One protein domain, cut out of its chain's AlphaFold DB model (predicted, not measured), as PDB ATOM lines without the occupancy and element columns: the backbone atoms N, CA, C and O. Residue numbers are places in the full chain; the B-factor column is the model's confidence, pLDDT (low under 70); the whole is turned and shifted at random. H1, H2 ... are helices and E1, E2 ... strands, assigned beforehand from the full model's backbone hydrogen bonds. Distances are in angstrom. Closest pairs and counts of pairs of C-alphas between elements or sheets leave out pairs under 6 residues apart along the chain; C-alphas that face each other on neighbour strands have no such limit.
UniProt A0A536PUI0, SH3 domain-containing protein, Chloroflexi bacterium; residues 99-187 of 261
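AT A GLANCE: This is residues 99 to 187 of the 261 residues of the protein "SH3 domain-containing protein" of Chloroflexi bacterium (UniProt A0A536PUI0). A strongly twisted, four-stranded sheet, curled like part of a barrel, wraps round one kinked helix, H1. The printed part has 89 residues, with one named helix, then four named strands in a meander, E1 E2 E3 E4, each the antiparallel neighbour of the one before. It is mixed, helices and strands, in two layers, H1 on one face, and compact, with a radius of gyration of the C-alphas of 12.5 A and spans of 40 by 23 by 22 A.

HOW THE PARTS SIT: Start at H1, residues 105 to 123, with 13 of 15 O i to N i+4 pairs within hydrogen-bond range. Its closest C-alphas to E4, residues 176 to 185, are Gly 115 and Tyr 179, 5.3 A. E1, residues 139 to 142, and E2, residues 154 to 161, form a hairpin: N 141 and O 160, 2.9 A. E3, residues 164 to 173, forms hairpins with E2, N 157 and O 168, 3.0 A, and E4, N 167 and O 183, 2.8 A. Edge strands E1 and E4 are apart.

IN THESE COORDINATES: Find C-alpha 105 at (-5.773, -19.043, 33.029); H1 runs 24.9 A, with a kink of 38 degrees near residue 114. E1 spans 10.1 A, E2 22.9 A, E3 29.6 A and E4 27.4 A, ending at C-alpha 185, (16.626, -28.144, 27.181).

THE WHOLE: The C-alphas farthest apart, Pro 135 and Ala 174, are 41.0 A apart. The links H1 to E1 and E1 to E2 are long. The printed part has no cut, and no printed residue is under 70 in pLDDT.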
ATOM      1  N   SER A  99       7.058  -6.759  40.045       93.69
ATOM      2  CA  SER A  99       7.459  -8.108  40.454       93.69
ATOM      3  C   SER A  99       6.770  -9.174  39.591       93.69
ATOM      4  O   SER A  99       5.592  -9.009  39.260       93.69
ATOM      5  N   PRO A 100       7.460 -10.274  39.248       96.75
ATOM      6  CA  PRO A 100       6.839 -11.363  38.506       96.75
ATOM      7  C   PRO A 100       5.697 -11.997  39.297       96.75
ATOM      8  O   PRO A 100       5.766 -12.112  40.524       96.75
ATOM      9  N   ARG A 101       4.663 -12.450  38.586       97.25
ATOM     10  CA  ARG A 101       3.539 -13.196  39.168       97.25
ATOM     11  C   ARG A 101       3.134 -14.374  38.280       97.25
ATOM     12  O   ARG A 101       3.348 -14.297  37.070       97.25
ATOM     13  N   PRO A 102       2.489 -15.409  38.839       98.06
ATOM     14  CA  PRO A 102       1.814 -16.431  38.044       98.06
ATOM     15  C   PRO A 102       0.788 -15.820  37.087       98.06
ATOM     16  O   PRO A 102       0.056 -14.902  37.466       98.06
ATOM     17  N   ALA A 103       0.736 -16.337  35.861       97.69
ATOM     18  CA  ALA A 103      -0.307 -15.988  34.909       97.69
ATOM     19  C   ALA A 103      -1.656 -16.567  35.352       97.69
ATOM     20  O   ALA A 103      -1.747 -17.682  35.872       97.69
ATOM     21  N   THR A 104      -2.728 -15.817  35.120       97.38
ATOM     22  CA  THR A 104      -4.086 -16.362  35.189       97.38
ATOM     23  C   THR A 104      -4.341 -17.318  34.021       97.38
ATOM     24  O   THR A 104      -3.622 -17.313  33.022       97.38
ATOM     25  N   ALA A 105      -5.400 -18.129  34.110       96.56
ATOM     26  CA  ALA A 105      -5.773 -19.043  33.029       96.56
ATOM     27  C   ALA A 105      -6.070 -18.313  31.705       96.56
ATOM     28  O   ALA A 105      -5.709 -18.812  30.643       96.56
ATOM     29  N   THR A 106      -6.692 -17.129  31.772       97.19
ATOM     30  CA  THR A 106      -6.979 -16.305  30.589       97.19
ATOM     31  C   THR A 106      -5.696 -15.754  29.976       97.19
ATOM     32  O   THR A 106      -5.463 -15.956  28.791       97.19
ATOM     33  N   GLU A 107      -4.821 -15.147  30.785       97.81
ATOM     34  CA  GLU A 107      -3.534 -14.629  30.295       97.81
ATOM     35  C   GLU A 107      -2.681 -15.747  29.681       97.81
ATOM     36  O   GLU A 107      -2.097 -15.564  28.618       97.81
ATOM     37  N   TYR A 108      -2.656 -16.929  30.307       98.44
ATOM     38  CA  TYR A 108      -1.991 -18.105  29.753       98.44
ATOM     39  C   TYR A 108      -2.562 -18.504  28.387       98.44
ATOM     40  O   TYR A 108      -1.797 -18.745  27.456       98.44
ATOM     41  N   ALA A 109      -3.889 -18.558  28.241       98.19
ATOM     42  CA  ALA A 109      -4.521 -18.906  26.970       98.19
ATOM     43  C   ALA A 109      -4.172 -17.897  25.859       98.19
ATOM     44  O   ALA A 109      -3.877 -18.301  24.729       98.19
ATOM     45  N   ASP A 110      -4.127 -16.604  26.185       98.25
ATOM     46  CA  ASP A 110      -3.728 -15.547  25.249       98.25
ATOM     47  C   ASP A 110      -2.251 -15.692  24.841       98.25
ATOM     48  O   ASP A 110      -1.915 -15.623  23.655       98.25
ATOM     49  N   MET A 111      -1.369 -15.982  25.804       98.62
ATOM     50  CA  MET A 111       0.049 -16.251  25.546       98.62
ATOM     51  C   MET A 111       0.248 -17.488  24.664       98.62
ATOM     52  O   MET A 111       1.049 -17.448  23.731       98.62
ATOM     53  N   VAL A 112      -0.471 -18.586  24.923       98.44
ATOM     54  CA  VAL A 112      -0.388 -19.820  24.123       98.44
ATOM     55  C   VAL A 112      -0.868 -19.579  22.696       98.44
ATOM     56  O   VAL A 112      -0.209 -20.031  21.761       98.44
ATOM     57  N   THR A 113      -1.952 -18.819  22.516       98.38
ATOM     58  CA  THR A 113      -2.522 -18.498  21.194       98.38
ATOM     59  C   THR A 113      -1.489 -17.866  20.257       98.38
ATOM     60  O   THR A 113      -1.467 -18.168  19.064       98.38
ATOM     61  N   VAL A 114      -0.597 -17.029  20.792       98.50
ATOM     62  CA  VAL A 114       0.488 -16.402  20.022       98.50
ATOM     63  C   VAL A 114       1.754 -17.260  20.019       98.50
ATOM     64  O   VAL A 114       2.366 -17.491  18.972       98.50
ATOM     65  N   GLY A 115       2.175 -17.722  21.194       98.56
ATOM     66  CA  GLY A 115       3.495 -18.297  21.403       98.56
ATOM     67  C   GLY A 115       3.644 -19.718  20.877       98.56
ATOM     68  O   GLY A 115       4.679 -20.036  20.297       98.56
ATOM     69  N   LYS A 116       2.623 -20.568  21.027       98.25
ATOM     70  CA  LYS A 116       2.676 -21.975  20.602       98.25
ATOM     71  C   LYS A 116       2.906 -22.142  19.091       98.25
ATOM     72  O   LYS A 116       3.915 -22.750  18.732       98.25
ATOM     73  N   PRO A 117       2.100 -21.545  18.191       98.50
ATOM     74  CA  PRO A 117       2.330 -21.690  16.751       98.50
ATOM     75  C   PRO A 117       3.645 -21.046  16.280       98.50
ATOM     76  O   PRO A 117       4.208 -21.421  15.251       98.50
ATOM     77  N   ALA A 118       4.163 -20.046  16.995       98.50
ATOM     78  CA  ALA A 118       5.476 -19.480  16.700       98.50
ATOM     79  C   ALA A 118       6.619 -20.401  17.163       98.50
ATOM     80  O   ALA A 118       7.562 -20.622  16.402       98.50
ATOM     81  N   ALA A 119       6.491 -21.007  18.345       98.25
ATOM     82  CA  ALA A 119       7.430 -21.992  18.861       98.25
ATOM     83  C   ALA A 119       7.511 -23.235  17.963       98.25
ATOM     84  O   ALA A 119       8.606 -23.665  17.609       98.25
ATOM     85  N   GLU A 120       6.367 -23.765  17.532       98.12
ATOM     86  CA  GLU A 120       6.259 -24.858  16.557       98.12
ATOM     87  C   GLU A 120       7.041 -24.553  15.273       98.12
ATOM     88  O   GLU A 120       7.887 -25.344  14.845       98.12
ATOM     89  N   ARG A 121       6.848 -23.353  14.707       98.44
ATOM     90  CA  ARG A 121       7.585 -22.898  13.517       98.44
ATOM     91  C   ARG A 121       9.087 -22.783  13.757       98.44
ATOM     92  O   ARG A 121       9.852 -23.221  12.904       98.44
ATOM     93  N   GLN A 122       9.514 -22.215  14.886       97.44
ATOM     94  CA  GLN A 122      10.939 -22.095  15.217       97.44
ATOM     95  C   GLN A 122      11.599 -23.469  15.408       97.44
ATOM     96  O   GLN A 122      12.745 -23.670  15.011       97.44
ATOM     97  N   LEU A 123      10.882 -24.420  16.007       96.44
ATOM     98  CA  LEU A 123      11.388 -25.764  16.293       96.44
ATOM     99  C   LEU A 123      11.258 -26.731  15.110       96.44
ATOM    100  O   LEU A 123      11.868 -27.801  15.150       96.44
ATOM    101  N   GLY A 124      10.473 -26.379  14.086       97.06
ATOM    102  CA  GLY A 124      10.178 -27.242  12.944       97.06
ATOM    103  C   GLY A 124       9.329 -28.464  13.309       97.06
ATOM    104  O   GLY A 124       9.497 -29.517  12.697       97.06
ATOM    105  N   ILE A 125       8.458 -28.345  14.315       96.50
ATOM    106  CA  ILE A 125       7.581 -29.419  14.814       96.50
ATOM    107  C   ILE A 125       6.125 -28.942  14.850       96.50
ATOM    108  O   ILE A 125       5.875 -27.742  14.878       96.50
ATOM    109  N   GLY A 126       5.170 -29.872  14.830       96.62
ATOM    110  CA  GLY A 126       3.739 -29.554  14.927       96.62
ATOM    111  C   GLY A 126       3.198 -29.622  16.354       96.62
ATOM    112  O   GLY A 126       3.902 -30.047  17.270       96.62
ATOM    113  N   ASP A 127       1.930 -29.256  16.524       95.88
ATOM    114  CA  ASP A 127       1.176 -29.457  17.765       95.88
ATOM    115  C   ASP A 127       1.011 -30.955  18.073       95.88
ATOM    116  O   ASP A 127       0.686 -31.754  17.190       95.88
ATOM    117  N   CYS A 128       1.184 -31.346  19.334       94.31
ATOM    118  CA  CYS A 128       0.864 -32.696  19.786       94.31
ATOM    119  C   CYS A 128      -0.641 -33.004  19.787       94.31
ATOM    120  O   CYS A 128      -1.026 -34.181  19.806       94.31
ATOM    121  N   GLY A 129      -1.505 -31.986  19.799       89.38
ATOM    122  CA  GLY A 129      -2.950 -32.159  19.917       89.38
ATOM    123  C   GLY A 129      -3.305 -32.940  21.185       89.38
ATOM    124  O   GLY A 129      -2.983 -32.524  22.292       89.38
ATOM    125  N   SER A 130      -3.947 -34.102  21.031       86.19
ATOM    126  CA  SER A 130      -4.301 -34.986  22.154       86.19
ATOM    127  C   SER A 130      -3.234 -36.032  22.496       86.19
ATOM    128  O   SER A 130      -3.502 -36.941  23.282       86.19
ATOM    129  N   THR A 131      -2.066 -35.982  21.855       90.00
ATOM    130  CA  THR A 131      -0.973 -36.943  22.062       90.00
ATOM    131  C   THR A 131       0.157 -36.328  22.882       90.00
ATOM    132  O   THR A 131       0.107 -35.161  23.264       90.00
ATOM    133  N   SER A 132       1.182 -37.120  23.183       90.25
ATOM    134  CA  SER A 132       2.393 -36.645  23.851       90.25
ATOM    135  C   SER A 132       3.617 -36.809  22.943       90.25
ATOM    136  O   SER A 132       3.642 -37.741  22.132       90.25
ATOM    137  N   PRO A 133       4.645 -35.950  23.084       93.31
ATOM    138  CA  PRO A 133       5.907 -36.127  22.376       93.31
ATOM    139  C   PRO A 133       6.557 -37.471  22.733       93.31
ATOM    140  O   PRO A 133       6.608 -37.855  23.903       93.31
ATOM    141  N   GLY A 134       7.086 -38.184  21.740       91.81
ATOM    142  CA  GLY A 134       7.626 -39.531  21.920       91.81
ATOM    143  C   GLY A 134       8.593 -39.965  20.814       91.81
ATOM    144  O   GLY A 134       8.783 -39.249  19.828       91.81
ATOM    145  N   PRO A 135       9.217 -41.151  20.945       90.62
ATOM    146  CA  PRO A 135      10.109 -41.675  19.915       90.62
ATOM    147  C   PRO A 135       9.392 -41.780  18.562       90.62
ATOM    148  O   PRO A 135       8.365 -42.443  18.449       90.62
ATOM    149  N   GLY A 136       9.933 -41.122  17.532       88.75
ATOM    150  CA  GLY A 136       9.340 -41.095  16.189       88.75
ATOM    151  C   GLY A 136       8.146 -40.144  16.017       88.75
ATOM    152  O   GLY A 136       7.607 -40.062  14.917       88.75
ATOM    153  N   HIS A 137       7.757 -39.410  17.063       90.31
ATOM    154  CA  HIS A 137       6.681 -38.422  17.045       90.31
ATOM    155  C   HIS A 137       7.073 -37.221  17.913       90.31
ATOM    156  O   HIS A 137       6.705 -37.122  19.085       90.31
ATOM    157  N   ASP A 138       7.880 -36.329  17.343       95.31
ATOM    158  CA  ASP A 138       8.241 -35.086  18.011       95.31
ATOM    159  C   ASP A 138       7.229 -33.992  17.672       95.31
ATOM    160  O   ASP A 138       6.913 -33.752  16.505       95.31
ATOM    161  N   CYS A 139       6.703 -33.355  18.707       97.12
ATOM    162  CA  CYS A 139       5.644 -32.363  18.635       97.12
ATOM    163  C   CYS A 139       5.752 -31.436  19.849       97.12
ATOM    164  O   CYS A 139       6.431 -31.764  20.827       97.12
ATOM    165  N   PHE A 140       5.111 -30.274  19.785       97.75
ATOM    166  CA  PHE A 140       5.066 -29.323  20.885       97.75
ATOM    167  C   PHE A 140       3.790 -29.508  21.710       97.75
ATOM    168  O   PHE A 140       2.682 -29.499  21.174       97.75
ATOM    169  N   LEU A 141       3.950 -29.639  23.025       96.62
ATOM    170  CA  LEU A 141       2.857 -29.720  23.991       96.62
ATOM    171  C   LEU A 141       3.009 -28.607  25.025       96.62
ATOM    172  O   LEU A 141       4.003 -28.580  25.748       96.62
ATOM    173  N   ASP A 142       2.028 -27.715  25.128       95.31
ATOM    174  CA  ASP A 142       1.943 -26.744  26.218       95.31
ATOM    175  C   ASP A 142       1.468 -27.423  27.521       95.31
ATOM    176  O   ASP A 142       0.654 -28.345  27.489       95.31
ATOM    177  N   LEU A 143       2.028 -27.027  28.672       93.62
ATOM    178  CA  LEU A 143       1.883 -27.763  29.943       93.62
ATOM    179  C   LEU A 143       0.964 -27.078  30.968       93.62
ATOM    180  O   LEU A 143       0.927 -27.464  32.136       93.62
ATOM    181  N   GLY A 144       0.189 -26.086  30.538       91.94
ATOM    182  CA  GLY A 144      -0.732 -25.342  31.391       91.94
ATOM    183  C   GLY A 144      -0.090 -24.154  32.115       91.94
ATOM    184  O   GLY A 144       1.106 -23.879  32.022       91.94
ATOM    185  N   ALA A 145      -0.922 -23.430  32.865       93.62
ATOM    186  CA  ALA A 145      -0.557 -22.148  33.470       93.62
ATOM    187  C   ALA A 145       0.338 -22.245  34.722       93.62
ATOM    188  O   ALA A 145       0.776 -21.214  35.223       93.62
ATOM    189  N   SER A 146       0.610 -23.443  35.256       90.88
ATOM    190  CA  SER A 146       1.294 -23.606  36.553       90.88
ATOM    191  C   SER A 146       2.698 -23.002  36.590       90.88
ATOM    192  O   SER A 146       3.106 -22.483  37.623       90.88
ATOM    193  N   ASP A 147       3.399 -23.039  35.457       91.50
ATOM    194  CA  ASP A 147       4.750 -22.489  35.305       91.50
ATOM    195  C   ASP A 147       4.772 -21.216  34.443       91.50
ATOM    196  O   ASP A 147       5.843 -20.746  34.047       91.50
ATOM    197  N   ALA A 148       3.598 -20.666  34.118       97.44
ATOM    198  CA  ALA A 148       3.485 -19.452  33.328       97.44
ATOM    199  C   ALA A 148       3.620 -18.215  34.219       97.44
ATOM    200  O   ALA A 148       2.971 -18.102  35.261       97.44
ATOM    201  N   ILE A 149       4.464 -17.274  33.804       98.25
ATOM    202  CA  ILE A 149       4.775 -16.065  34.569       98.25
ATOM    203  C   ILE A 149       4.546 -14.831  33.710       98.25
ATOM    204  O   ILE A 149       4.975 -14.766  32.557       98.25
ATOM    205  N   ILE A 150       3.920 -13.830  34.325       98.38
ATOM    206  CA  ILE A 150       3.798 -12.474  33.804       98.38
ATOM    207  C   ILE A 150       4.833 -11.591  34.493       98.38
ATOM    208  O   ILE A 150       4.884 -11.509  35.725       98.38
ATOM    209  N   GLY A 151       5.641 -10.921  33.680       97.69
ATOM    210  CA  GLY A 151       6.589  -9.901  34.093       97.69
ATOM    211  C   GLY A 151       6.125  -8.496  33.698       97.69
ATOM    212  O   GLY A 151       4.934  -8.192  33.722       97.69
ATOM    213  N   THR A 152       7.069  -7.614  33.365       97.88
ATOM    214  CA  THR A 152       6.761  -6.249  32.895       97.88
ATOM    215  C   THR A 152       6.882  -6.189  31.384       97.88
ATOM    216  O   THR A 152       7.983  -6.355  30.857       97.88
ATOM    217  N   ASP A 153       5.759  -5.942  30.710       97.88
ATOM    218  CA  ASP A 153       5.664  -5.919  29.245       97.88
ATOM    219  C   ASP A 153       6.179  -7.234  28.613       97.88
ATOM    220  O   ASP A 153       6.702  -7.249  27.504       97.88
ATOM    221  N   ALA A 154       6.104  -8.344  29.360       98.44
ATOM    222  CA  ALA A 154       6.675  -9.636  28.996       98.44
ATOM    223  C   ALA A 154       6.074 -10.793  29.798       98.44
ATOM    224  O   ALA A 154       5.523 -10.600  30.884       98.44
ATOM    225  N   GLY A 155       6.274 -12.013  29.309       98.31
ATOM    226  CA  GLY A 155       5.911 -13.238  30.011       98.31
ATOM    227  C   GLY A 155       6.568 -14.472  29.405       98.31
ATOM    228  O   GLY A 155       7.235 -14.402  28.373       98.31
ATOM    229  N   TYR A 156       6.392 -15.614  30.058       98.31
ATOM    230  CA  TYR A 156       6.735 -16.908  29.474       98.31
ATOM    231  C   TYR A 156       5.799 -18.008  29.954       98.31
ATOM    232  O   TYR A 156       5.189 -17.893  31.017       98.31
ATOM    233  N   PHE A 157       5.728 -19.097  29.194       98.06
ATOM    234  CA  PHE A 157       5.051 -20.320  29.611       98.06
ATOM    235  C   PHE A 157       5.886 -21.564  29.300       98.06
ATOM    236  O   PHE A 157       6.835 -21.523  28.510       98.06
ATOM    237  N   HIS A 158       5.538 -22.666  29.961       95.75
ATOM    238  CA  HIS A 158       6.228 -23.944  29.853       95.75
ATOM    239  C   HIS A 158       5.494 -24.859  28.868       95.75
ATOM    240  O   HIS A 158       4.279 -25.053  28.935       95.75
ATOM    241  N   GLY A 159       6.256 -25.421  27.945       95.25
ATOM    242  CA  GLY A 159       5.853 -26.507  27.074       95.25
ATOM    243  C   GLY A 159       6.887 -27.622  27.095       95.25
ATOM    244  O   GLY A 159       7.856 -27.603  27.851       95.25
ATOM    245  N   SER A 160       6.706 -28.602  26.230       94.94
ATOM    246  CA  SER A 160       7.616 -29.727  26.084       94.94
ATOM    247  C   SER A 160       7.658 -30.203  24.643       94.94
ATOM    248  O   SER A 160       6.730 -29.984  23.865       94.94
ATOM    249  N   ARG A 161       8.760 -30.869  24.313       95.19
ATOM    250  CA  ARG A 161       8.929 -31.682  23.110       95.19
ATOM    251  C   ARG A 161       9.606 -32.991  23.495       95.19
ATOM    252  O   ARG A 161       9.912 -33.206  24.673       95.19
ATOM    253  N   PHE A 162       9.869 -33.873  22.538       94.69
ATOM    254  CA  PHE A 162      10.455 -35.173  22.852       94.69
ATOM    255  C   PHE A 162      11.786 -35.029  23.613       94.69
ATOM    256  O   PHE A 162      12.778 -34.515  23.099       94.69
ATOM    257  N   GLY A 163      11.785 -35.476  24.874       91.12
ATOM    258  CA  GLY A 163      12.953 -35.467  25.754       91.12
ATOM    259  C   GLY A 163      13.408 -34.086  26.242       91.12
ATOM    260  O   GLY A 163      14.533 -33.978  26.722       91.12
ATOM    261  N   SER A 164      12.615 -33.017  26.105       93.00
ATOM    262  CA  SER A 164      13.009 -31.670  26.552       93.00
ATOM    263  C   SER A 164      11.832 -30.853  27.076       93.00
ATOM    264  O   SER A 164      10.755 -30.852  26.480       93.00
ATOM    265  N   GLY A 165      12.069 -30.103  28.153       93.06
ATOM    266  CA  GLY A 165      11.204 -28.988  28.539       93.06
ATOM    267  C   GLY A 165      11.526 -27.778  27.669       93.06
ATOM    268  O   GLY A 165      12.686 -27.575  27.305       93.06
ATOM    269  N   CYS A 166      10.515 -26.992  27.323       95.44
ATOM    270  CA  CYS A 166      10.639 -25.818  26.472       95.44
ATOM    271  C   CYS A 166      10.014 -24.595  27.139       95.44
ATOM    272  O   CYS A 166       8.906 -24.665  27.657       95.44
ATOM    273  N   TRP A 167      10.688 -23.456  27.073       96.12
ATOM    274  CA  TRP A 167      10.172 -22.185  27.565       96.12
ATOM    275  C   TRP A 167       9.931 -21.271  26.381       96.12
ATOM    276  O   TRP A 167      10.838 -21.032  25.582       96.12
ATOM    277  N   VAL A 168       8.685 -20.818  26.259       98.06
ATOM    278  CA  VAL A 168       8.250 -19.872  25.233       98.06
ATOM    279  C   VAL A 168       8.199 -18.501  25.870       98.06
ATOM    280  O   VAL A 168       7.477 -18.304  26.845       98.06
ATOM    281  N   TYR A 169       8.964 -17.569  25.322       98.44
ATOM    282  CA  TYR A 169       9.111 -16.217  25.829       98.44
ATOM    283  C   TYR A 169       8.379 -15.233  24.926       98.44
ATOM    284  O   TYR A 169       8.455 -15.323  23.697       98.44
ATOM    285  N   LEU A 170       7.672 -14.292  25.545       98.75
ATOM    286  CA  LEU A 170       6.840 -13.310  24.866       98.75
ATOM    287  C   LEU A 170       7.091 -11.910  25.418       98.75
ATOM    288  O   LEU A 170       7.388 -11.742  26.606       98.75
ATOM    289  N   ASP A 171       6.905 -10.916  24.562       98.50
ATOM    290  CA  ASP A 171       6.691  -9.533  24.963       98.50
ATOM    291  C   ASP A 171       5.210  -9.162  24.856       98.50
ATOM    292  O   ASP A 171       4.407  -9.900  24.279       98.50
ATOM    293  N   HIS A 172       4.832  -8.064  25.501       98.06
ATOM    294  CA  HIS A 172       3.462  -7.579  25.521       98.06
ATOM    295  C   HIS A 172       3.430  -6.060  25.408       98.06
ATOM    296  O   HIS A 172       4.038  -5.356  26.217       98.06
ATOM    297  N   ASP A 173       2.654  -5.558  24.455       96.62
ATOM    298  CA  ASP A 173       2.408  -4.133  24.269       96.62
ATOM    299  C   ASP A 173       0.906  -3.838  24.095       96.62
ATOM    300  O   ASP A 173       0.042  -4.643  24.442       96.62
ATOM    301  N   ALA A 174       0.566  -2.650  23.590       95.06
ATOM    302  CA  ALA A 174      -0.826  -2.259  23.365       95.06
ATOM    303  C   ALA A 174      -1.538  -3.078  22.267       95.06
ATOM    304  O   ALA A 174      -2.768  -3.082  22.224       95.06
ATOM    305  N   ALA A 175      -0.791  -3.740  21.378       95.75
ATOM    306  CA  ALA A 175      -1.319  -4.640  20.357       95.75
ATOM    307  C   ALA A 175      -1.475  -6.087  20.864       95.75
ATOM    308  O   ALA A 175      -2.077  -6.907  20.169       95.75
ATOM    309  N   GLY A 176      -0.992  -6.383  22.074       96.88
ATOM    310  CA  GLY A 176      -1.113  -7.678  22.731       96.88
ATOM    311  C   GLY A 176       0.222  -8.404  22.841       96.88
ATOM    312  O   GLY A 176       1.282  -7.785  22.922       96.88
ATOM    313  N   TRP A 177       0.155  -9.734  22.895       98.44
ATOM    314  CA  TRP A 177       1.325 -10.601  23.009       98.44
ATOM    315  C   TRP A 177       2.061 -10.744  21.679       98.44
ATOM    316  O   TRP A 177       1.436 -10.963  20.640       98.44
ATOM    317  N   HIS A 178       3.391 -10.748  21.741       98.56
ATOM    318  CA  HIS A 178       4.273 -11.030  20.613       98.56
ATOM    319  C   HIS A 178       5.277 -12.111  20.992       98.56
ATOM    320  O   HIS A 178       5.771 -12.180  22.118       98.56
ATOM    321  N   TYR A 179       5.561 -13.002  20.048       98.56
ATOM    322  CA  TYR A 179       6.540 -14.060  20.253       98.56
ATOM    323  C   TYR A 179       7.965 -13.508  20.192       98.56
ATOM    324  O   TYR A 179       8.317 -12.827  19.229       98.56
ATOM    325  N   VAL A 180       8.793 -13.879  21.172       97.88
ATOM    326  CA  VAL A 180      10.213 -13.505  21.214       97.88
ATOM    327  C   VAL A 180      11.107 -14.697  20.889       97.88
ATOM    328  O   VAL A 180      11.948 -14.599  19.999       97.88
ATOM    329  N   ASP A 181      10.959 -15.805  21.618       97.00
ATOM    330  CA  ASP A 181      11.849 -16.964  21.488       97.00
ATOM    331  C   ASP A 181      11.213 -18.239  22.066       97.00
ATOM    332  O   ASP A 181      10.336 -18.187  22.930       97.00
ATOM    333  N   VAL A 182      11.694 -19.404  21.632       97.00
ATOM    334  CA  VAL A 182      11.506 -20.676  22.328       97.00
ATOM    335  C   VAL A 182      12.843 -21.370  22.486       97.00
ATOM    336  O   VAL A 182      13.596 -21.576  21.530       97.00
ATOM    337  N   ARG A 183      13.112 -21.810  23.707       95.06
ATOM    338  CA  ARG A 183      14.293 -22.608  23.998       95.06
ATOM    339  C   ARG A 183      13.895 -23.882  24.690       95.06
ATOM    340  O   ARG A 183      13.032 -23.871  25.561       95.06
ATOM    341  N   CYS A 184      14.532 -24.970  24.288       93.88
ATOM    342  CA  CYS A 184      14.291 -26.284  24.846       93.88
ATOM    343  C   CYS A 184      15.588 -26.842  25.407       93.88
ATOM    344  O   CYS A 184      16.643 -26.708  24.786       93.88
ATOM    345  N   ALA A 185      15.494 -27.494  26.558       90.69
ATOM    346  CA  ALA A 185      16.626 -28.144  27.181       90.69
ATOM    347  C   ALA A 185      16.225 -29.470  27.828       90.69
ATOM    348  O   ALA A 185      15.111 -29.643  28.327       90.69
ATOM    349  N   GLN A 186      17.170 -30.411  27.820       85.75
ATOM    350  CA  GLN A 186      17.005 -31.733  28.427       85.75
ATOM    351  C   GLN A 186      17.235 -31.706  29.944       85.75
ATOM    352  O   GLN A 186      16.692 -32.536  30.666       85.75
ATOM    353  N   ALA A 187      18.038 -30.754  30.428       70.69
ATOM    354  CA  ALA A 187      18.359 -30.602  31.839       70.69
ATOM    355  C   ALA A 187      17.633 -29.379  32.431       70.69
ATOM    356  O   ALA A 187      17.726 -28.285  31.863       70.69
TER     357      ALA A 187